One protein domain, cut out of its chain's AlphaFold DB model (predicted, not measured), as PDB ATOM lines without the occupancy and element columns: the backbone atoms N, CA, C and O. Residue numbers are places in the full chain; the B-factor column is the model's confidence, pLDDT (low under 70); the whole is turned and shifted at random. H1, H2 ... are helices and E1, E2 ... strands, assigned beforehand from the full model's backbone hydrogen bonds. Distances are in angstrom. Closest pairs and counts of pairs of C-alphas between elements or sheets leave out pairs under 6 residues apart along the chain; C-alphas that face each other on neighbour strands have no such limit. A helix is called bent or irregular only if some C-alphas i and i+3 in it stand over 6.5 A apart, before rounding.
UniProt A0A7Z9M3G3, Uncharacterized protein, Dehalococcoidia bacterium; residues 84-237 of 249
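What this domain is: This is residues 84 to 237 of the 249 residues of an uncharacterized protein of Dehalococcoidia bacterium (UniProt A0A7Z9M3G3). A strongly twisted sheet of four strands, long E2 and E5 beside short E3 and E4, has the long helices H1 and H3 over one face and short H4 over the other, three layers; H2 packs beside H4, and E1 lies away from the sheet. The 154 printed residues, under half of them in named elements, run E1 H1 H2 E2 E3 H3 E4 H4 E5, four helices and five strands, class mixed. The sheet's order is E2 E5 E3 E4, mixed; the whole is compact, radius of gyration of the C-alphas 15.2 A, spans 43 by 38 by 26 A.

How they stand to each other: Start at E2, residues 149 to 156, parallel to E5, residues 224 to 231: N 153 and O 227 are 2.9 A apart. E5 is antiparallel to E3, residues 168 to 170, with N 170 and O 226 at 2.8 A. E3 is parallel to E4, residues 203 to 205, with N 169 and O 203 at 2.8 A. H3, residues 180 to 196, runs along the strands at a height over the sheet of 10.3 A, closest at the C-alphas of Glu 183 and Thr 225, 5.4 A; E3, H3 and E4 form a strand-helix-strand unit, two parallel strands joined through a helix, with a right-handed crossover. On the same face, H1, residues 94 to 112, runs slantwise to the strands, with the C-alphas of Gly 99 and Val 152 closest at 5.0 A. On the opposite face look for H4, residues 213 to 218, whose Ala 214 C-alpha is 5.2 A from that of Ser 151. H4 touches H2, residues 132 to 139, at a shallow tilt of 17 degrees, the same way, closest at the C-alphas of Gly 135 and Ala 216, 5.0 A. Every O i to N i+4 pair is within hydrogen-bond range in H2 and H4, 14 of 15 in H1 and 11 of 13 in H3.

Where its parts are: Find E1, residues 88 to 90, from C-alpha 88 at (-31.121, 29.208, -12.691); it pairs with no named strand. H1 spans 26.5 A, H3 24.5 A, E2 21.3 A and E5 21.8 A, ending at C-alpha 231, (-35.356, 22.692, -19.622). H1 is only just irregular: C-alphas 95 and 98 are 6.55 A apart.

The domain as a whole: The C-alphas farthest apart, of Asp 86 and Glu 140, are 43.8 A apart. The printed part has no cut; its long links are H1 to H2, where residues 113 to 131 hold no named element, and E2 to E3. Residues 111 to 117 stand free, and no printed residue is under 70 in pLDDT.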
ATOM      1  N   LEU A  84     -30.040  35.612 -14.588       94.19
ATOM      2  CA  LEU A  84     -29.436  34.595 -13.740       94.19
ATOM      3  C   LEU A  84     -29.896  34.872 -12.312       94.19
ATOM      4  O   LEU A  84     -29.434  35.829 -11.688       94.19
ATOM      5  N   LEU A  85     -30.819  34.049 -11.820       88.50
ATOM      6  CA  LEU A  85     -31.313  34.116 -10.451       88.50
ATOM      7  C   LEU A  85     -30.871  32.857  -9.707       88.50
ATOM      8  O   LEU A  85     -31.147  31.738 -10.134       88.50
ATOM      9  N   ASP A  86     -30.149  33.052  -8.605       87.00
ATOM     10  CA  ASP A  86     -29.463  31.991  -7.866       87.00
ATOM     11  C   ASP A  86     -28.570  31.129  -8.779       87.00
ATOM     12  O   ASP A  86     -27.480  31.552  -9.159       87.00
ATOM     13  N   ASN A  87     -29.036  29.932  -9.146       87.31
ATOM     14  CA  ASN A  87     -28.356  28.981 -10.031       87.31
ATOM     15  C   ASN A  87     -29.228  28.589 -11.237       87.31
ATOM     16  O   ASN A  87     -29.058  27.508 -11.804       87.31
ATOM     17  N   GLN A  88     -30.189  29.437 -11.598       91.62
ATOM     18  CA  GLN A  88     -31.121  29.208 -12.691       91.62
ATOM     19  C   GLN A  88     -30.998  30.318 -13.732       91.62
ATOM     20  O   GLN A  88     -31.009  31.505 -13.408       91.62
ATOM     21  N   ILE A  89     -30.878  29.903 -14.992       93.44
ATOM     22  CA  ILE A  89     -30.950  30.801 -16.139       93.44
ATOM     23  C   ILE A  89     -32.402  30.848 -16.603       93.44
ATOM     24  O   ILE A  89     -33.000  29.811 -16.892       93.44
ATOM     25  N   GLU A  90     -32.939  32.056 -16.704       94.06
ATOM     26  CA  GLU A  90     -34.218  32.350 -17.341       94.06
ATOM     27  C   GLU A  90     -33.941  33.239 -18.550       94.06
ATOM     28  O   GLU A  90     -33.449  34.361 -18.420       94.06
ATOM     29  N   MET A  91     -34.202  32.727 -19.747       94.06
ATOM     30  CA  MET A  91     -34.005  33.476 -20.981       94.06
ATOM     31  C   MET A  91     -34.880  32.910 -22.091       94.06
ATOM     32  O   MET A  91     -35.182  31.715 -22.113       94.06
ATOM     33  N   ARG A  92     -35.231  33.759 -23.054       92.56
ATOM     34  CA  ARG A  92     -35.824  33.306 -24.312       92.56
ATOM     35  C   ARG A  92     -34.842  32.442 -25.101       92.56
ATOM     36  O   ARG A  92     -33.633  32.661 -25.034       92.56
ATOM     37  N   ALA A  93     -35.378  31.538 -25.918       93.56
ATOM     38  CA  ALA A  93     -34.594  30.724 -26.844       93.56
ATOM     39  C   ALA A  93     -33.454  29.933 -26.171       93.56
ATOM     40  O   ALA A  93     -32.405  29.729 -26.777       93.56
ATOM     41  N   LEU A  94     -33.647  29.478 -24.918       94.56
ATOM     42  CA  LEU A  94     -32.724  28.516 -24.289       94.56
ATOM     43  C   LEU A  94     -32.505  27.302 -25.189       94.56
ATOM     44  O   LEU A  94     -31.374  26.835 -25.280       94.56
ATOM     45  N   ASP A  95     -33.578  26.872 -25.851       94.31
ATOM     46  CA  ASP A  95     -33.574  25.895 -26.928       94.31
ATOM     47  C   ASP A  95     -33.258  26.586 -28.268       94.31
ATOM     48  O   ASP A  95     -34.095  27.311 -28.795       94.31
ATOM     49  N   ASP A  96     -32.052  26.517 -28.822       95.19
ATOM     50  CA  ASP A  96     -30.852  25.866 -28.280       95.19
ATOM     51  C   ASP A  96     -29.669  26.843 -28.144       95.19
ATOM     52  O   ASP A  96     -28.497  26.531 -28.383       95.19
ATOM     53  N   LEU A  97     -29.936  28.083 -27.708       95.56
ATOM     54  CA  LEU A  97     -28.844  29.008 -27.387       95.56
ATOM     55  C   LEU A  97     -27.980  28.511 -26.223       95.56
ATOM     56  O   LEU A  97     -26.792  28.840 -26.184       95.56
ATOM     57  N   ALA A  98     -28.520  27.707 -25.302       95.56
ATOM     58  CA  ALA A  98     -27.721  27.087 -24.247       95.56
ATOM     59  C   ALA A  98     -26.716  26.071 -24.817       95.56
ATOM     60  O   ALA A  98     -25.546  26.080 -24.414       95.56
ATOM     61  N   GLY A  99     -27.126  25.241 -25.783       96.50
ATOM     62  CA  GLY A  99     -26.225  24.345 -26.503       96.50
ATOM     63  C   GLY A  99     -25.191  25.112 -27.318       96.50
ATOM     64  O   GLY A  99     -23.991  24.864 -27.175       96.50
ATOM     65  N   CYS A 100     -25.614  26.140 -28.060       97.62
ATOM     66  CA  CYS A 100     -24.704  27.016 -28.803       97.62
ATOM     67  C   CYS A 100     -23.650  27.672 -27.894       97.62
ATOM     68  O   CYS A 100     -22.457  27.661 -28.207       97.62
ATOM     69  N   ALA A 101     -24.068  28.222 -26.751       96.62
ATOM     70  CA  ALA A 101     -23.162  28.828 -25.780       96.62
ATOM     71  C   ALA A 101     -22.185  27.798 -25.194       96.62
ATOM     72  O   ALA A 101     -21.007  28.104 -25.010       96.62
ATOM     73  N   SER A 102     -22.648  26.568 -24.957       96.88
ATOM     74  CA  SER A 102     -21.819  25.474 -24.440       96.88
ATOM     75  C   SER A 102     -20.760  25.033 -25.449       96.88
ATOM     76  O   SER A 102     -19.596  24.899 -25.081       96.88
ATOM     77  N   ILE A 103     -21.122  24.899 -26.731       97.75
ATOM     78  CA  ILE A 103     -20.172  24.616 -27.820       97.75
ATOM     79  C   ILE A 103     -19.119  25.727 -27.898       97.75
ATOM     80  O   ILE A 103     -17.921  25.447 -27.929       97.75
ATOM     81  N   MET A 104     -19.546  26.994 -27.877       98.00
ATOM     82  CA  MET A 104     -18.628  28.138 -27.887       98.00
ATOM     83  C   MET A 104     -17.684  28.130 -26.681       98.00
ATOM     84  O   MET A 104     -16.484  28.351 -26.847       98.00
ATOM     85  N   ALA A 105     -18.194  27.846 -25.480       97.19
ATOM     86  CA  ALA A 105     -17.380  27.736 -24.276       97.19
ATOM     87  C   ALA A 105     -16.339  26.610 -24.399       97.19
ATOM     88  O   ALA A 105     -15.165  26.836 -24.112       97.19
ATOM     89  N   SER A 106     -16.730  25.436 -24.904       95.50
ATOM     90  CA  SER A 106     -15.799  24.331 -25.158       95.50
ATOM     91  C   SER A 106     -14.703  24.711 -26.155       95.50
ATOM     92  O   SER A 106     -13.535  24.424 -25.907       95.50
ATOM     93  N   LEU A 107     -15.038  25.404 -27.249       96.44
ATOM     94  CA  LEU A 107     -14.045  25.877 -28.221       96.44
ATOM     95  C   LEU A 107     -13.070  26.902 -27.622       96.44
ATOM     96  O   LEU A 107     -11.884  26.883 -27.950       96.44
ATOM     97  N   ILE A 108     -13.545  27.786 -26.739       97.12
ATOM     98  CA  ILE A 108     -12.691  28.755 -26.037       97.12
ATOM     99  C   ILE A 108     -11.674  28.036 -25.147       97.12
ATOM    100  O   ILE A 108     -10.499  28.409 -25.160       97.12
ATOM    101  N   GLU A 109     -12.096  27.010 -24.402       95.56
ATOM    102  CA  GLU A 109     -11.177  26.223 -23.572       95.56
ATOM    103  C   GLU A 109     -10.200  25.404 -24.425       95.56
ATOM    104  O   GLU A 109      -8.998  25.432 -24.170       95.56
ATOM    105  N   LEU A 110     -10.664  24.784 -25.513       95.12
ATOM    106  CA  LEU A 110      -9.801  24.060 -26.456       95.12
ATOM    107  C   LEU A 110      -8.765  24.963 -27.137       95.12
ATOM    108  O   LEU A 110      -7.673  24.519 -27.464       95.12
ATOM    109  N   ASN A 111      -9.065  26.245 -27.338       94.25
ATOM    110  CA  ASN A 111      -8.075  27.187 -27.854       94.25
ATOM    111  C   ASN A 111      -6.968  27.502 -26.827       94.25
ATOM    112  O   ASN A 111      -5.858  27.870 -27.212       94.25
ATOM    113  N   ARG A 112      -7.250  27.374 -25.524       95.31
ATOM    114  CA  ARG A 112      -6.247  27.523 -24.455       95.31
ATOM    115  C   ARG A 112      -5.446  26.242 -24.259       95.31
ATOM    116  O   ARG A 112      -4.235  26.316 -24.064       95.31
ATOM    117  N   GLU A 113      -6.113  25.097 -24.353       94.25
ATOM    118  CA  GLU A 113      -5.530  23.762 -24.222       94.25
ATOM    119  C   GLU A 113      -5.888  22.898 -25.444       94.25
ATOM    120  O   GLU A 113      -6.865  22.144 -25.419       94.25
ATOM    121  N   PRO A 114      -5.115  23.012 -26.543       91.75
ATOM    122  CA  PRO A 114      -5.431  22.324 -27.790       91.75
ATOM    123  C   PRO A 114      -5.410  20.802 -27.666       91.75
ATOM    124  O   PRO A 114      -4.461  20.210 -27.146       91.75
ATOM    125  N   ALA A 115      -6.431  20.162 -28.234       90.62
ATOM    126  CA  ALA A 115      -6.456  18.721 -28.424       90.62
ATOM    127  C   ALA A 115      -5.570  18.305 -29.613       90.62
ATOM    128  O   ALA A 115      -5.386  19.051 -30.571       90.62
ATOM    129  N   ALA A 116      -5.059  17.072 -29.587       92.88
ATOM    130  CA  ALA A 116      -4.278  16.495 -30.688       92.88
ATOM    131  C   ALA A 116      -5.143  15.986 -31.866       92.88
ATOM    132  O   ALA A 116      -4.651  15.250 -32.718       92.88
ATOM    133  N   THR A 117      -6.431  16.332 -31.884       91.50
ATOM    134  CA  THR A 117      -7.418  15.926 -32.890       91.50
ATOM    135  C   THR A 117      -8.226  17.136 -33.335       91.50
ATOM    136  O   THR A 117      -8.353  18.107 -32.587       91.50
ATOM    137  N   ASP A 118      -8.813  17.047 -34.524       93.12
ATOM    138  CA  ASP A 118      -9.731  18.062 -35.024       93.12
ATOM    139  C   ASP A 118     -11.048  18.017 -34.242       93.12
ATOM    140  O   ASP A 118     -11.612  16.946 -34.002       93.12
ATOM    141  N   ILE A 119     -11.532  19.192 -33.840       94.62
ATOM    142  CA  ILE A 119     -12.812  19.374 -33.154       94.62
ATOM    143  C   ILE A 119     -13.584  20.464 -33.892       94.62
ATOM    144  O   ILE A 119     -13.073  21.562 -34.113       94.62
ATOM    145  N   PHE A 120     -14.826  20.158 -34.258       95.44
ATOM    146  CA  PHE A 120     -15.710  21.065 -34.980       95.44
ATOM    147  C   PHE A 120     -16.813  21.559 -34.043       95.44
ATOM    148  O   PHE A 120     -17.537  20.754 -33.463       95.44
ATOM    149  N   GLY A 121     -16.976  22.876 -33.924       96.94
ATOM    150  CA  GLY A 121     -18.225  23.454 -33.429       96.94
ATOM    151  C   GLY A 121     -19.157  23.704 -34.603       96.94
ATOM    152  O   GLY A 121     -18.826  24.491 -35.490       96.94
ATOM    153  N   ILE A 122     -20.298  23.020 -34.626       96.94
ATOM    154  CA  ILE A 122     -21.267  23.099 -35.720       96.94
ATOM    155  C   ILE A 122     -22.501  23.839 -35.219       96.94
ATOM    156  O   ILE A 122     -23.117  23.439 -34.237       96.94
ATOM    157  N   PHE A 123     -22.863  24.911 -35.920       97.56
ATOM    158  CA  PHE A 123     -24.033  25.726 -35.622       97.56
ATOM    159  C   PHE A 123     -25.014  25.617 -36.782       97.56
ATOM    160  O   PHE A 123     -24.833  26.208 -37.850       97.56
ATOM    161  N   THR A 124     -26.027  24.792 -36.585       97.06
ATOM    162  CA  THR A 124     -27.057  24.470 -37.569       97.06
ATOM    163  C   THR A 124     -28.182  25.501 -37.558       97.06
ATOM    164  O   THR A 124     -28.297  26.337 -36.661       97.06
ATOM    165  N   ARG A 125     -29.012  25.465 -38.600       95.62
ATOM    166  CA  ARG A 125     -30.244  26.252 -38.717       95.62
ATOM    167  C   ARG A 125     -31.380  25.317 -39.101       95.62
ATOM    168  O   ARG A 125     -31.126  24.321 -39.781       95.62
ATOM    169  N   ALA A 126     -32.602  25.752 -38.829       95.44
ATOM    170  CA  ALA A 126     -33.824  25.074 -39.234       95.44
ATOM    171  C   ALA A 126     -33.930  23.655 -38.641       95.44
ATOM    172  O   ALA A 126     -34.348  22.720 -39.329       95.44
ATOM    173  N   GLU A 127     -33.527  23.496 -37.380       96.38
ATOM    174  CA  GLU A 127     -33.788  22.283 -36.600       96.38
ATOM    175  C   GLU A 127     -35.285  22.151 -36.325       96.38
ATOM    176  O   GLU A 127     -35.889  21.124 -36.651       96.38
ATOM    177  N   GLU A 128     -35.905  23.258 -35.914       93.06
ATOM    178  CA  GLU A 128     -37.267  23.305 -35.375       93.06
ATOM    179  C   GLU A 128     -38.338  23.009 -36.429       93.06
ATOM    180  O   GLU A 128     -39.503  22.733 -36.141       93.06
ATOM    181  N   VAL A 129     -37.940  23.076 -37.698       92.31
ATOM    182  CA  VAL A 129     -38.776  22.785 -38.866       92.31
ATOM    183  C   VAL A 129     -38.408  21.459 -39.540       92.31
ATOM    184  O   VAL A 129     -38.905  21.172 -40.629       92.31
ATOM    185  N   GLY A 130     -37.573  20.634 -38.896       93.31
ATOM    186  CA  GLY A 130     -37.294  19.258 -39.312       93.31
ATOM    187  C   GLY A 130     -35.819  18.924 -39.535       93.31
ATOM    188  O   GLY A 130     -35.504  18.271 -40.529       93.31
ATOM    189  N   LEU A 131     -34.924  19.336 -38.632       95.00
ATOM    190  CA  LEU A 131     -33.497  18.972 -38.632       95.00
ATOM    191  C   LEU A 131     -32.769  19.325 -39.944       95.00
ATOM    192  O   LEU A 131     -31.845  18.622 -40.359       95.00
ATOM    193  N   VAL A 132     -33.199  20.379 -40.644       96.94
ATOM    194  CA  VAL A 132     -32.793  20.637 -42.037       96.94
ATOM    195  C   VAL A 132     -31.288  20.880 -42.137       96.94
ATOM    196  O   VAL A 132     -30.621  20.295 -42.990       96.94
ATOM    197  N   GLY A 133     -30.739  21.723 -41.257       97.38
ATOM    198  CA  GLY A 133     -29.312  22.034 -41.228       97.38
ATOM    199  C   GLY A 133     -28.450  20.798 -40.983       97.38
ATOM    200  O   GLY A 133     -27.562  20.509 -41.786       97.38
ATOM    201  N   ALA A 134     -28.735  20.043 -39.918       97.38
ATOM    202  CA  ALA A 134     -28.035  18.796 -39.623       97.38
ATOM    203  C   ALA A 134     -28.176  17.755 -40.742       97.38
ATOM    204  O   ALA A 134     -27.186  17.148 -41.145       97.38
ATOM    205  N   GLY A 135     -29.380  17.588 -41.297       97.06
ATOM    206  CA  GLY A 135     -29.640  16.655 -42.391       97.06
ATOM    207  C   GLY A 135     -28.814  16.958 -43.641       97.06
ATOM    208  O   GLY A 135     -28.260  16.039 -44.246       97.06
ATOM    209  N   LEU A 136     -28.668  18.235 -44.005       97.69
ATOM    210  CA  LEU A 136     -27.828  18.650 -45.134       97.69
ATOM    211  C   LEU A 136     -26.339  18.409 -44.864       97.69
ATOM    212  O   LEU A 136     -25.651  17.877 -45.727       97.69
ATOM    213  N   ILE A 137     -25.839  18.744 -43.670       97.44
ATOM    214  CA  ILE A 137     -24.435  18.488 -43.297       97.44
ATOM    215  C   ILE A 137     -24.123  16.990 -43.372       97.44
ATOM    216  O   ILE A 137     -23.097  16.597 -43.932       97.44
ATOM    217  N   ALA A 138     -25.012  16.161 -42.824       97.00
ATOM    218  CA  ALA A 138     -24.833  14.720 -42.763       97.00
ATOM    219  C   ALA A 138     -24.906  14.057 -44.149       97.00
ATOM    220  O   ALA A 138     -24.042  13.248 -44.485       97.00
ATOM    221  N   SER A 139     -25.907  14.409 -44.962       96.94
ATOM    222  CA  SER A 139     -26.113  13.804 -46.288       96.94
ATOM    223  C   SER A 139     -25.059  14.225 -47.314       96.94
ATOM    224  O   SER A 139     -24.598  13.388 -48.089       96.94
ATOM    225  N   GLU A 140     -24.621  15.484 -47.281       97.06
ATOM    226  CA  GLU A 140     -23.562  15.998 -48.160       97.06
ATOM    227  C   GLU A 140     -22.149  15.698 -47.627       97.06
ATOM    228  O   GLU A 140     -21.159  16.011 -48.287       97.06
ATOM    229  N   GLN A 141     -22.044  15.099 -46.432       94.25
ATOM    230  CA  GLN A 141     -20.782  14.739 -45.773       94.25
ATOM    231  C   GLN A 141     -19.783  15.904 -45.732       94.25
ATOM    232  O   GLN A 141     -18.597  15.756 -46.031       94.25
ATOM    233  N   THR A 142     -20.261  17.090 -45.348       95.56
ATOM    234  CA  THR A 142     -19.412  18.292 -45.270       95.56
ATOM    235  C   THR A 142     -18.410  18.245 -44.111       95.56
ATOM    236  O   THR A 142     -17.518  19.090 -44.032       95.56
ATOM    237  N   ILE A 143     -18.521  17.229 -43.249       96.25
ATOM    238  CA  ILE A 143     -17.543  16.833 -42.233       96.25
ATOM    239  C   ILE A 143     -17.091  15.379 -42.470       96.25
ATOM    240  O   ILE A 143     -17.845  14.595 -43.057       96.25
ATOM    241  N   PRO A 144     -15.891  14.972 -42.007       95.62
ATOM    242  CA  PRO A 144     -15.415  13.597 -42.158       95.62
ATOM    243  C   PRO A 144     -16.393  12.568 -41.573       95.62
ATOM    244  O   PRO A 144     -16.813  12.688 -40.427       95.62
ATOM    245  N   SER A 145     -16.715  11.520 -42.333       92.19
ATOM    246  CA  SER A 145     -17.703  10.490 -41.954       92.19
ATOM    247  C   SER A 145     -17.343   9.674 -40.707       92.19
ATOM    248  O   SER A 145     -18.218   9.094 -40.076       92.19
ATOM    249  N   ASN A 146     -16.067   9.645 -40.323       92.69
ATOM    250  CA  ASN A 146     -15.581   9.013 -39.096       92.69
ATOM    251  C   ASN A 146     -15.605   9.951 -37.872       92.69
ATOM    252  O   ASN A 146     -15.019   9.621 -36.842       92.69
ATOM    253  N   THR A 147     -16.225  11.127 -37.982       96.19
ATOM    254  CA  THR A 147     -16.407  12.060 -36.863       96.19
ATOM    255  C   THR A 147     -17.422  11.503 -35.870       96.19
ATOM    256  O   THR A 147     -18.537  11.149 -36.255       96.19
ATOM    257  N   PHE A 148     -17.076  11.498 -34.580       96.62
ATOM    258  CA  PHE A 148     -18.069  11.324 -33.523       96.62
ATOM    259  C   PHE A 148     -18.891  12.603 -33.367       96.62
ATOM    260  O   PHE A 148     -18.340  13.669 -33.091       96.62
ATOM    261  N   VAL A 149     -20.208  12.501 -33.529       97.38
ATOM    262  CA  VAL A 149     -21.119  13.647 -33.435       97.38
ATOM    263  C   VAL A 149     -21.776  13.671 -32.061       97.38
ATOM    264  O   VAL A 149     -22.443  12.718 -31.666       97.38
ATOM    265  N   VAL A 150     -21.621  14.780 -31.343       97.50
ATOM    266  CA  VAL A 150     -22.301  15.031 -30.068       97.50
ATOM    267  C   VAL A 150     -23.355  16.115 -30.301       97.50
ATOM    268  O   VAL A 150     -22.994  17.283 -30.418       97.50
ATOM    269  N   SER A 151     -24.644  15.750 -30.369       96.88
ATOM    270  CA  SER A 151     -25.733  16.748 -30.314       96.88
ATOM    271  C   SER A 151     -25.684  17.414 -28.949       96.88
ATOM    272  O   SER A 151     -25.784  16.716 -27.938       96.88
ATOM    273  N   VAL A 152     -25.549  18.731 -28.901       96.62
ATOM    274  CA  VAL A 152     -25.737  19.499 -27.670       96.62
ATOM    275  C   VAL A 152     -27.076  20.190 -27.808       96.62
ATOM    276  O   VAL A 152     -27.249  20.926 -28.764       96.62
ATOM    277  N   GLU A 153     -28.002  19.901 -26.899       91.81
ATOM    278  CA  GLU A 153     -29.388  20.365 -26.997       91.81
ATOM    279  C   GLU A 153     -29.902  20.834 -25.634       91.81
ATOM    280  O   GLU A 153     -29.318  20.549 -24.575       91.81
ATOM    281  N   THR A 154     -31.092  21.425 -25.628       91.94
ATOM    282  CA  THR A 154     -31.944  21.435 -24.440       91.94
ATOM    283  C   THR A 154     -33.084  20.435 -24.591       91.94
ATOM    284  O   THR A 154     -33.369  19.922 -25.671       91.94
ATOM    285  N   SER A 155     -33.687  20.000 -23.488       86.88
ATOM    286  CA  SER A 155     -34.781  19.026 -23.555       86.88
ATOM    287  C   SER A 155     -35.703  19.145 -22.359       86.88
ATOM    288  O   SER A 155     -35.254  19.436 -21.249       86.88
ATOM    289  N   SER A 156     -36.990  18.863 -22.566       86.50
ATOM    290  CA  SER A 156     -37.981  18.893 -21.489       86.50
ATOM    291  C   SER A 156     -37.609  17.966 -20.329       86.50
ATOM    292  O   SER A 156     -37.066  16.874 -20.518       86.50
ATOM    293  N   ILE A 157     -37.986  18.378 -19.121       88.25
ATOM    294  CA  ILE A 157     -37.966  17.530 -17.926       88.25
ATOM    295  C   ILE A 157     -38.919  16.340 -18.135       88.25
ATOM    296  O   ILE A 157     -40.104  16.510 -18.427       88.25
ATOM    297  N   ILE A 158     -38.402  15.125 -17.958       87.00
ATOM    298  CA  ILE A 158     -39.154  13.861 -18.006       87.00
ATOM    299  C   ILE A 158     -38.905  13.068 -16.716       87.00
ATOM    300  O   ILE A 158     -37.940  13.362 -16.010       87.00
ATOM    301  N   PRO A 159     -39.714  12.042 -16.380       89.19
ATOM    302  CA  PRO A 159     -39.437  11.206 -15.216       89.19
ATOM    303  C   PRO A 159     -37.992  10.673 -15.213       89.19
ATOM    304  O   PRO A 159     -37.561  10.003 -16.154       89.19
ATOM    305  N   GLY A 160     -37.248  10.977 -14.146       89.50
ATOM    306  CA  GLY A 160     -35.834  10.612 -13.991       89.50
ATOM    307  C   GLY A 160     -34.823  11.634 -14.526       89.50
ATOM    308  O   GLY A 160     -33.627  11.362 -14.454       89.50
ATOM    309  N   VAL A 161     -35.275  12.782 -15.042       93.50
ATOM    310  CA  VAL A 161     -34.425  13.913 -15.436       93.50
ATOM    311  C   VAL A 161     -34.879  15.156 -14.690       93.50
ATOM    312  O   VAL A 161     -36.051  15.507 -14.751       93.50
ATOM    313  N   GLU A 162     -33.962  15.832 -14.007       94.44
ATOM    314  CA  GLU A 162     -34.269  16.982 -13.154       94.44
ATOM    315  C   GLU A 162     -33.306  18.150 -13.406       94.44
ATOM    316  O   GLU A 162     -32.107  17.961 -13.649       94.44
ATOM    317  N   GLN A 163     -33.817  19.380 -13.311       94.38
ATOM    318  CA  GLN A 163     -32.979  20.580 -13.280       94.38
ATOM    319  C   GLN A 163     -32.100  20.597 -12.021       94.38
ATOM    320  O   GLN A 163     -32.482  20.108 -10.961       94.38
ATOM    321  N   GLY A 164     -30.882  21.134 -12.139       93.62
ATOM    322  CA  GLY A 164     -29.915  21.173 -11.033       93.62
ATOM    323  C   GLY A 164     -29.228  19.832 -10.719       93.62
ATOM    324  O   GLY A 164     -28.368  19.776  -9.833       93.62
ATOM    325  N   MET A 165     -29.551  18.765 -11.458       95.19
ATOM    326  CA  MET A 165     -28.875  17.461 -11.381       95.19
ATOM    327  C   MET A 165     -27.799  17.267 -12.464       95.19
ATOM    328  O   MET A 165     -27.270  16.171 -12.633       95.19
ATOM    329  N   GLY A 166     -27.411  18.356 -13.133       94.69
ATOM    330  CA  GLY A 166     -26.358  18.387 -14.150       94.69
ATOM    331  C   GLY A 166     -26.839  17.991 -15.551       94.69
ATOM    332  O   GLY A 166     -28.011  17.640 -15.722       94.69
ATOM    333  N   PRO A 167     -25.953  18.061 -16.560       96.19
ATOM    334  CA  PRO A 167     -26.291  17.703 -17.932       96.19
ATOM    335  C   PRO A 167     -26.637  16.216 -18.053       96.19
ATOM    336  O   PRO A 167     -26.140  15.368 -17.302       96.19
ATOM    337  N   VAL A 168     -27.485  15.902 -19.026       97.50
ATOM    338  CA  VAL A 168     -27.901  14.542 -19.359       97.50
ATOM    339  C   VAL A 168     -27.008  14.008 -20.470       97.50
ATOM    340  O   VAL A 168     -26.984  14.571 -21.559       97.50
ATOM    341  N   ILE A 169     -26.324  12.891 -20.229       97.50
ATOM    342  CA  ILE A 169     -25.787  12.043 -21.296       97.50
ATOM    343  C   ILE A 169     -26.983  11.352 -21.948       97.50
ATOM    344  O   ILE A 169     -27.624  10.478 -21.351       97.50
ATOM    345  N   ARG A 170     -27.311  11.793 -23.157       95.69
ATOM    346  CA  ARG A 170     -28.447  11.315 -23.932       95.69
ATOM    347  C   ARG A 170     -28.046  10.027 -24.638       95.69
ATOM    348  O   ARG A 170     -27.152  10.024 -25.475       95.69
ATOM    349  N   THR A 171     -28.727   8.932 -24.319       94.94
ATOM    350  CA  THR A 171     -28.445   7.609 -24.910       94.94
ATOM    351  C   THR A 171     -29.229   7.367 -26.203       94.94
ATOM    352  O   THR A 171     -29.171   6.289 -26.787       94.94
ATOM    353  N   GLY A 172     -30.039   8.341 -26.609       95.94
ATOM    354  CA  GLY A 172     -30.933   8.281 -27.755       95.94
ATOM    355  C   GLY A 172     -32.088   9.265 -27.616       95.94
ATOM    356  O   GLY A 172     -32.200  10.005 -26.628       95.94
ATOM    357  N   ASP A 173     -32.965   9.245 -28.601       95.12
ATOM    358  CA  ASP A 173     -34.122  10.116 -28.701       95.12
ATOM    359  C   ASP A 173     -35.396   9.337 -29.080       95.12
ATOM    360  O   ASP A 173     -35.452   8.115 -28.933       95.12
ATOM    361  N   ALA A 174     -36.456  10.036 -29.498       93.00
ATOM    362  CA  ALA A 174     -37.706   9.397 -29.917       93.00
ATOM    363  C   ALA A 174     -37.561   8.485 -31.156       93.00
ATOM    364  O   ALA A 174     -38.401   7.611 -31.370       93.00
ATOM    365  N   SER A 175     -36.524   8.696 -31.967       94.19
ATOM    366  CA  SER A 175     -36.333   8.066 -33.275       94.19
ATOM    367  C   SER A 175     -35.182   7.061 -33.304       94.19
ATOM    368  O   SER A 175     -35.242   6.096 -34.066       94.19
ATOM    369  N   TYR A 176     -34.135   7.265 -32.504       93.06
ATOM    370  CA  TYR A 176     -32.893   6.508 -32.612       93.06
ATOM    371  C   TYR A 176     -32.228   6.260 -31.250       93.06
ATOM    372  O   TYR A 176     -32.256   7.098 -30.351       93.06
ATOM    373  N   THR A 177     -31.593   5.093 -31.089       96.38
ATOM    374  CA  THR A 177     -30.687   4.816 -29.958       96.38
ATOM    375  C   THR A 177     -29.258   5.074 -30.402       96.38
ATOM    376  O   THR A 177     -28.858   4.621 -31.470       96.38
ATOM    377  N   PHE A 178     -28.501   5.807 -29.598       96.44
ATOM    378  CA  PHE A 178     -27.196   6.322 -29.989       96.44
ATOM    379  C   PHE A 178     -26.068   5.300 -29.854       96.44
ATOM    380  O   PHE A 178     -26.212   4.245 -29.231       96.44
ATOM    381  N   ASP A 179     -24.956   5.617 -30.513       97.12
ATOM    382  CA  ASP A 179     -23.813   4.730 -30.643       97.12
ATOM    383  C   ASP A 179     -23.069   4.585 -29.308       97.12
ATOM    384  O   ASP A 179     -22.787   5.560 -28.605       97.12
ATOM    385  N   ALA A 180     -22.751   3.340 -28.953       95.69
ATOM    386  CA  ALA A 180     -22.124   3.035 -27.676       95.69
ATOM    387  C   ALA A 180     -20.684   3.561 -27.594       95.69
ATOM    388  O   ALA A 180     -20.248   3.931 -26.507       95.69
ATOM    389  N   GLU A 181     -19.944   3.591 -28.707       95.06
ATOM    390  CA  GLU A 181     -18.570   4.097 -28.746       95.06
ATOM    391  C   GLU A 181     -18.554   5.626 -28.629       95.06
ATOM    392  O   GLU A 181     -17.812   6.165 -27.808       95.06
ATOM    393  N   ALA A 182     -19.443   6.320 -29.343       96.12
ATOM    394  CA  ALA A 182     -19.616   7.765 -29.204       96.12
ATOM    395  C   ALA A 182     -20.011   8.160 -27.767       96.12
ATOM    396  O   ALA A 182     -19.449   9.101 -27.203       96.12
ATOM    397  N   GLU A 183     -20.921   7.415 -27.124       97.12
ATOM    398  CA  GLU A 183     -21.313   7.669 -25.730       97.12
ATOM    399  C   GLU A 183     -20.136   7.512 -24.744       97.12
ATOM    400  O   GLU A 183     -20.078   8.222 -23.732       97.12
ATOM    401  N   GLN A 184     -19.161   6.636 -25.029       95.88
ATOM    402  CA  GLN A 184     -18.005   6.446 -24.142       95.88
ATOM    403  C   GLN A 184     -17.171   7.716 -23.968       95.88
ATOM    404  O   GLN A 184     -16.598   7.912 -22.895       95.88
ATOM    405  N   ILE A 185     -17.144   8.614 -24.957       93.75
ATOM    406  CA  ILE A 185     -16.467   9.915 -24.833       93.75
ATOM    407  C   ILE A 185     -17.056  10.702 -23.659       93.75
ATOM    408  O   ILE A 185     -16.325  11.205 -22.803       93.75
ATOM    409  N   LEU A 186     -18.387  10.743 -23.564       96.38
ATOM    410  CA  LEU A 186     -19.096  11.431 -22.488       96.38
ATOM    411  C   LEU A 186     -18.976  10.683 -21.157       96.38
ATOM    412  O   LEU A 186     -18.852  11.308 -20.101       96.38
ATOM    413  N   ALA A 187     -18.964   9.349 -21.184       96.19
ATOM    414  CA  ALA A 187     -18.768   8.543 -19.984       96.19
ATOM    415  C   ALA A 187     -17.377   8.760 -19.360       96.19
ATOM    416  O   ALA A 187     -17.269   8.900 -18.138       96.19
ATOM    417  N   LEU A 188     -16.326   8.827 -20.184       95.88
ATOM    418  CA  LEU A 188     -14.962   9.128 -19.748       95.88
ATOM    419  C   LEU A 188     -14.848  10.560 -19.220       95.88
ATOM    420  O   LEU A 188     -14.310  10.750 -18.128       95.88
ATOM    421  N   ALA A 189     -15.419  11.543 -19.926       94.50
ATOM    422  CA  ALA A 189     -15.453  12.934 -19.471       94.50
ATOM    423  C   ALA A 189     -16.133  13.063 -18.098       94.50
ATOM    424  O   ALA A 189     -15.573  13.649 -17.173       94.50
ATOM    425  N   LYS A 190     -17.297  12.424 -17.919       97.00
ATOM    426  CA  LYS A 190     -18.002  12.362 -16.632       97.00
ATOM    427  C   LYS A 190     -17.123  11.777 -15.524       97.00
ATOM    428  O   LYS A 190     -17.104  12.312 -14.419       97.00
ATOM    429  N   ASN A 191     -16.415  10.678 -15.791       96.88
ATOM    430  CA  ASN A 191     -15.551  10.046 -14.792       96.88
ATOM    431  C   ASN A 191     -14.366  10.948 -14.404       96.88
ATOM    432  O   ASN A 191     -14.038  11.012 -13.220       96.88
ATOM    433  N   SER A 192     -13.768  11.669 -15.361       96.56
ATOM    434  CA  SER A 192     -12.714  12.660 -15.078       96.56
ATOM    435  C   SER A 192     -13.244  13.771 -14.175       96.56
ATOM    436  O   SER A 192     -12.709  13.991 -13.089       96.56
ATOM    437  N   LEU A 193     -14.375  14.377 -14.552       96.75
ATOM    438  CA  LEU A 193     -15.009  15.458 -13.792       96.75
ATOM    439  C   LEU A 193     -15.391  15.029 -12.369       96.75
ATOM    440  O   LEU A 193     -15.196  15.794 -11.430       96.75
ATOM    441  N   LEU A 194     -15.883  13.800 -12.185       96.81
ATOM    442  CA  LEU A 194     -16.173  13.243 -10.857       96.81
ATOM    443  C   LEU A 194     -14.911  13.008 -10.017       96.81
ATOM    444  O   LEU A 194     -14.965  13.123  -8.793       96.81
ATOM    445  N   SER A 195     -13.789  12.658 -10.650       97.19
ATOM    446  CA  SER A 195     -12.520  12.458  -9.942       97.19
ATOM    447  C   SER A 195     -11.917  13.774  -9.443       97.19
ATOM    448  O   SER A 195     -11.338  13.812  -8.359       97.19
ATOM    449  N   GLU A 196     -12.109  14.855 -10.199       96.75
ATOM    450  CA  GLU A 196     -11.654  16.207  -9.861       96.75
ATOM    451  C   GLU A 196     -12.618  16.910  -8.896       96.75
ATOM    452  O   GLU A 196     -12.199  17.604  -7.969       96.75
ATOM    453  N   ASN A 197     -13.919  16.698  -9.086       97.12
ATOM    454  CA  ASN A 197     -14.987  17.248  -8.268       97.12
ATOM    455  C   ASN A 197     -16.006  16.149  -7.915       97.12
ATOM    456  O   ASN A 197     -16.966  15.935  -8.659       97.12
ATOM    457  N   PRO A 198     -15.880  15.508  -6.735       95.75
ATOM    458  CA  PRO A 198     -16.828  14.486  -6.280       95.75
ATOM    459  C   PRO A 198     -18.279  14.973  -6.139       95.75
ATOM    460  O   PRO A 198     -19.190  14.156  -6.029       95.75
ATOM    461  N   GLY A 199     -18.504  16.293  -6.110       96.44
ATOM    462  CA  GLY A 199     -19.831  16.907  -6.097       96.44
ATOM    463  C   GLY A 199     -20.421  17.170  -7.486       96.44
ATOM    464  O   GLY A 199     -21.557  17.640  -7.567       96.44
ATOM    465  N   PHE A 200     -19.681  16.899  -8.570       97.00
ATOM    466  CA  PHE A 200     -20.183  17.040  -9.934       97.00
ATOM    467  C   PHE A 200     -21.394  16.129 -10.148       97.00
ATOM    468  O   PHE A 200     -21.397  14.958  -9.767       97.00
ATOM    469  N   LYS A 201     -22.439  16.674 -10.768       96.44
ATOM    470  CA  LYS A 201     -23.667  15.940 -11.060       96.44
ATOM    471  C   LYS A 201     -23.812  15.753 -12.559       96.44
ATOM    472  O   LYS A 201     -23.488  16.642 -13.341       96.44
ATOM    473  N   CYS A 202     -24.317  14.593 -12.944       96.56
ATOM    474  CA  CYS A 202     -24.612  14.245 -14.320       96.56
ATOM    475  C   CYS A 202     -25.696  13.171 -14.325       96.56
ATOM    476  O   CYS A 202     -25.773  12.340 -13.416       96.56
ATOM    477  N   GLN A 203     -26.523  13.195 -15.358       96.94
ATOM    478  CA  GLN A 203     -27.633  12.275 -15.558       96.94
ATOM    479  C   GLN A 203     -27.358  11.442 -16.810       96.94
ATOM    480  O   GLN A 203     -26.562  11.829 -17.660       96.94
ATOM    481  N   ARG A 204     -28.007  10.287 -16.946       96.56
ATOM    482  CA  ARG A 204     -27.922   9.462 -18.157       96.56
ATOM    483  C   ARG A 204     -29.303   8.917 -18.469       96.56
ATOM    484  O   ARG A 204     -29.858   8.213 -17.628       96.56
ATOM    485  N   GLN A 205     -29.845   9.241 -19.639       96.00
ATOM    486  CA  GLN A 205     -31.226   8.895 -19.969       96.00
ATOM    487  C   GLN A 205     -31.480   8.820 -21.480       96.00
ATOM    488  O   GLN A 205     -30.851   9.526 -22.270       96.00
ATOM    489  N   LEU A 206     -32.459   7.995 -21.862       94.81
ATOM    490  CA  LEU A 206     -33.081   8.031 -23.186       94.81
ATOM    491  C   LEU A 206     -34.130   9.157 -23.232       94.81
ATOM    492  O   LEU A 206     -35.176   9.060 -22.588       94.81
ATOM    493  N   MET A 207     -33.875  10.216 -24.001       93.69
ATOM    494  CA  MET A 207     -34.754  11.393 -24.064       93.69
ATOM    495  C   MET A 207     -35.805  11.229 -25.171       93.69
ATOM    496  O   MET A 207     -35.688  11.798 -26.254       93.69
ATOM    497  N   ALA A 208     -36.835  10.428 -24.898       89.75
ATOM    498  CA  ALA A 208     -37.806   9.961 -25.895       89.75
ATOM    499  C   ALA A 208     -38.942  10.951 -26.247       89.75
ATOM    500  O   ALA A 208     -39.867  10.580 -26.967       89.75
ATOM    501  N   ALA A 209     -38.926  12.181 -25.722       85.06
ATOM    502  CA  ALA A 209     -40.007  13.154 -25.940       85.06
ATOM    503  C   ALA A 209     -40.000  13.775 -27.352       85.06
ATOM    504  O   ALA A 209     -41.054  14.145 -27.864       85.06
ATOM    505  N   GLY A 210     -38.827  13.858 -27.978       85.94
ATOM    506  CA  GLY A 210     -38.619  14.403 -29.318       85.94
ATOM    507  C   GLY A 210     -37.366  13.804 -29.947       85.94
ATOM    508  O   GLY A 210     -36.617  13.094 -29.270       85.94
ATOM    509  N   SER A 211     -37.158  14.064 -31.236       92.25
ATOM    510  CA  SER A 211     -35.889  13.748 -31.914       92.25
ATOM    511  C   SER A 211     -34.920  14.920 -31.762       92.25
ATOM    512  O   SER A 211     -35.363  16.004 -31.403       92.25
ATOM    513  N   CYS A 212     -33.630  14.711 -32.002       94.50
ATOM    514  CA  CYS A 212     -32.658  15.805 -32.104       94.50
ATOM    515  C   CYS A 212     -31.720  15.618 -33.300       94.50
ATOM    516  O   CYS A 212     -31.789  14.610 -34.013       94.50
ATOM    517  N   GLU A 213     -30.809  16.567 -33.512       96.62
ATOM    518  CA  GLU A 213     -29.945  16.593 -34.695       96.62
ATOM    519  C   GLU A 213     -29.049  15.351 -34.828       96.62
ATOM    520  O   GLU A 213     -28.815  14.886 -35.946       96.62
ATOM    521  N   ALA A 214     -28.632  14.727 -33.719       96.88
ATOM    522  CA  ALA A 214     -27.917  13.446 -33.737       96.88
ATOM    523  C   ALA A 214     -28.641  12.338 -34.521       96.88
ATOM    524  O   ALA A 214     -27.965  11.499 -35.116       96.88
ATOM    525  N   THR A 215     -29.977  12.332 -34.592       96.25
ATOM    526  CA  THR A 215     -30.707  11.372 -35.437       96.25
ATOM    527  C   THR A 215     -30.438  11.611 -36.920       96.25
ATOM    528  O   THR A 215     -30.209  10.651 -37.654       96.25
ATOM    529  N   ALA A 216     -30.383  12.869 -37.370       96.56
ATOM    530  CA  ALA A 216     -30.087  13.197 -38.766       96.56
ATOM    531  C   ALA A 216     -28.679  12.730 -39.181       96.56
ATOM    532  O   ALA A 216     -28.488  12.238 -40.294       96.56
ATOM    533  N   PHE A 217     -27.704  12.807 -38.274       97.69
ATOM    534  CA  PHE A 217     -26.363  12.263 -38.494       97.69
ATOM    535  C   PHE A 217     -26.334  10.728 -38.436       97.69
ATOM    536  O   PHE A 217     -25.744  10.092 -39.312       97.69
ATOM    537  N   ALA A 218     -27.010  10.119 -37.459       96.62
ATOM    538  CA  ALA A 218     -26.997   8.670 -37.254       96.62
ATOM    539  C   ALA A 218     -27.542   7.900 -38.463       96.62
ATOM    540  O   ALA A 218     -26.930   6.932 -38.916       96.62
ATOM    541  N   VAL A 219     -28.655   8.361 -39.047       95.62
ATOM    542  CA  VAL A 219     -29.244   7.719 -40.238       95.62
ATOM    543  C   VAL A 219     -28.357   7.830 -41.484       95.62
ATOM    544  O   VAL A 219     -28.538   7.067 -42.429       95.62
ATOM    545  N   ASN A 220     -27.378   8.740 -41.474       96.06
ATOM    546  CA  ASN A 220     -26.367   8.904 -42.521       96.06
ATOM    547  C   ASN A 220     -25.036   8.194 -42.192       96.06
ATOM    548  O   ASN A 220     -24.046   8.386 -42.894       96.06
ATOM    549  N   GLY A 221     -25.007   7.346 -41.158       95.69
ATOM    550  CA  GLY A 221     -23.876   6.464 -40.856       95.69
ATOM    551  C   GLY A 221     -22.795   7.064 -39.957       95.69
ATOM    552  O   GLY A 221     -21.750   6.440 -39.792       95.69
ATOM    553  N   PHE A 222     -23.030   8.237 -39.367       97.56
ATOM    554  CA  PHE A 222     -22.151   8.785 -38.335       97.56
ATOM    555  C   PHE A 222     -22.376   8.069 -36.998       97.56
ATOM    556  O   PHE A 222     -23.506   7.721 -36.650       97.56
ATOM    557  N   SER A 223     -21.315   7.918 -36.208       97.44
ATOM    558  CA  SER A 223     -21.430   7.526 -34.801       97.44
ATOM    559  C   SER A 223     -21.836   8.744 -33.977       97.44
ATOM    560  O   SER A 223     -21.113   9.742 -33.929       97.44
ATOM    561  N   THR A 224     -23.005   8.682 -33.342       97.69
ATOM    562  CA  THR A 224     -23.602   9.835 -32.660       97.69
ATOM    563  C   THR A 224     -23.885   9.562 -31.190       97.69
ATOM    564  O   THR A 224     -24.103   8.424 -30.783       97.69
ATOM    565  N   THR A 225     -23.884  10.625 -30.391       97.50
ATOM    566  CA  THR A 225     -24.360  10.676 -29.006       97.50
ATOM    567  C   THR A 225     -24.918  12.076 -28.721       97.50
ATOM    568  O   THR A 225     -25.000  12.909 -29.628       97.50
ATOM    569  N   GLY A 226     -25.310  12.373 -27.481       96.50
ATOM    570  CA  GLY A 226     -25.751  13.718 -27.142       96.50
ATOM    571  C   GLY A 226     -25.591  14.115 -25.682       96.50
ATOM    572  O   GLY A 226     -25.528  13.283 -24.777       96.50
ATOM    573  N   VAL A 227     -25.574  15.424 -25.476       97.12
ATOM    574  CA  VAL A 227     -25.669  16.094 -24.185       97.12
ATOM    575  C   VAL A 227     -26.927  16.950 -24.209       97.12
ATOM    576  O   VAL A 227     -27.141  17.694 -25.158       97.12
ATOM    577  N   ALA A 228     -27.755  16.854 -23.172       96.12
ATOM    578  CA  ALA A 228     -28.932  17.704 -23.040       96.12
ATOM    579  C   ALA A 228     -28.934  18.475 -21.718       96.12
ATOM    580  O   ALA A 228     -28.619  17.920 -20.659       96.12
ATOM    581  N   PHE A 229     -29.348  19.737 -21.767       95.69
ATOM    582  CA  PHE A 229     -29.666  20.521 -20.577       95.69
ATOM    583  C   PHE A 229     -31.158  20.383 -20.234       95.69
ATOM    584  O   PHE A 229     -32.000  20.657 -21.093       95.69
ATOM    585  N   PRO A 230     -31.517  19.972 -19.000       94.50
ATOM    586  CA  PRO A 230     -32.913  19.924 -18.577       94.50
ATOM    587  C   PRO A 230     -33.561  21.315 -18.612       94.50
ATOM    588  O   PRO A 230     -33.113  22.237 -17.925       94.50
ATOM    589  N   LEU A 231     -34.634  21.447 -19.386       92.50
ATOM    590  CA  LEU A 231     -35.356  22.692 -19.622       92.50
ATOM    591  C   LEU A 231     -36.762  22.626 -19.016       92.50
ATOM    592  O   LEU A 231     -37.514  21.686 -19.276       92.50
ATOM    593  N   GLY A 232     -37.111  23.642 -18.221       90.88
ATOM    594  CA  GLY A 232     -38.429  23.762 -17.591       90.88
ATOM    595  C   GLY A 232     -39.542  24.070 -18.596       90.88
ATOM    596  O   GLY A 232     -40.522  23.334 -18.664       90.88
ATOM    597  N   ASN A 233     -39.350  25.102 -19.423       91.19
ATOM    598  CA  ASN A 233     -40.373  25.621 -20.335       91.19
ATOM    599  C   ASN A 233     -39.975  25.384 -21.796       91.19
ATOM    600  O   ASN A 233     -39.586  26.299 -22.523       91.19
ATOM    601  N   TRP A 234     -40.029  24.125 -22.228       87.81
ATOM    602  CA  TRP A 234     -39.687  23.764 -23.604       87.81
ATOM    603  C   TRP A 234     -40.606  24.471 -24.614       87.81
ATOM    604  O   TRP A 234     -41.828  24.488 -24.447       87.81
ATOM    605  N   HIS A 235     -40.000  25.110 -25.620       91.31
ATOM    606  CA  HIS A 235     -40.653  26.008 -26.584       91.31
ATOM    607  C   HIS A 235     -41.497  27.116 -25.928       91.31
ATOM    608  O   HIS A 235     -42.522  27.547 -26.458       91.31
ATOM    609  N   ASN A 236     -41.068  27.572 -24.749       91.50
ATOM    610  CA  ASN A 236     -41.764  28.539 -23.905       91.50
ATOM    611  C   ASN A 236     -43.147  28.062 -23.432       91.50
ATOM    612  O   ASN A 236     -43.990  28.884 -23.098       91.50
ATOM    613  N   ALA A 237     -43.451  26.759 -23.444       90.69
ATOM    614  CA  ALA A 237     -44.715  26.241 -22.928       90.69
ATOM    615  C   ALA A 237     -44.613  25.983 -21.417       90.69
ATOM    616  O   ALA A 237     -43.758  25.215 -20.985       90.69
TER     617      ALA A 237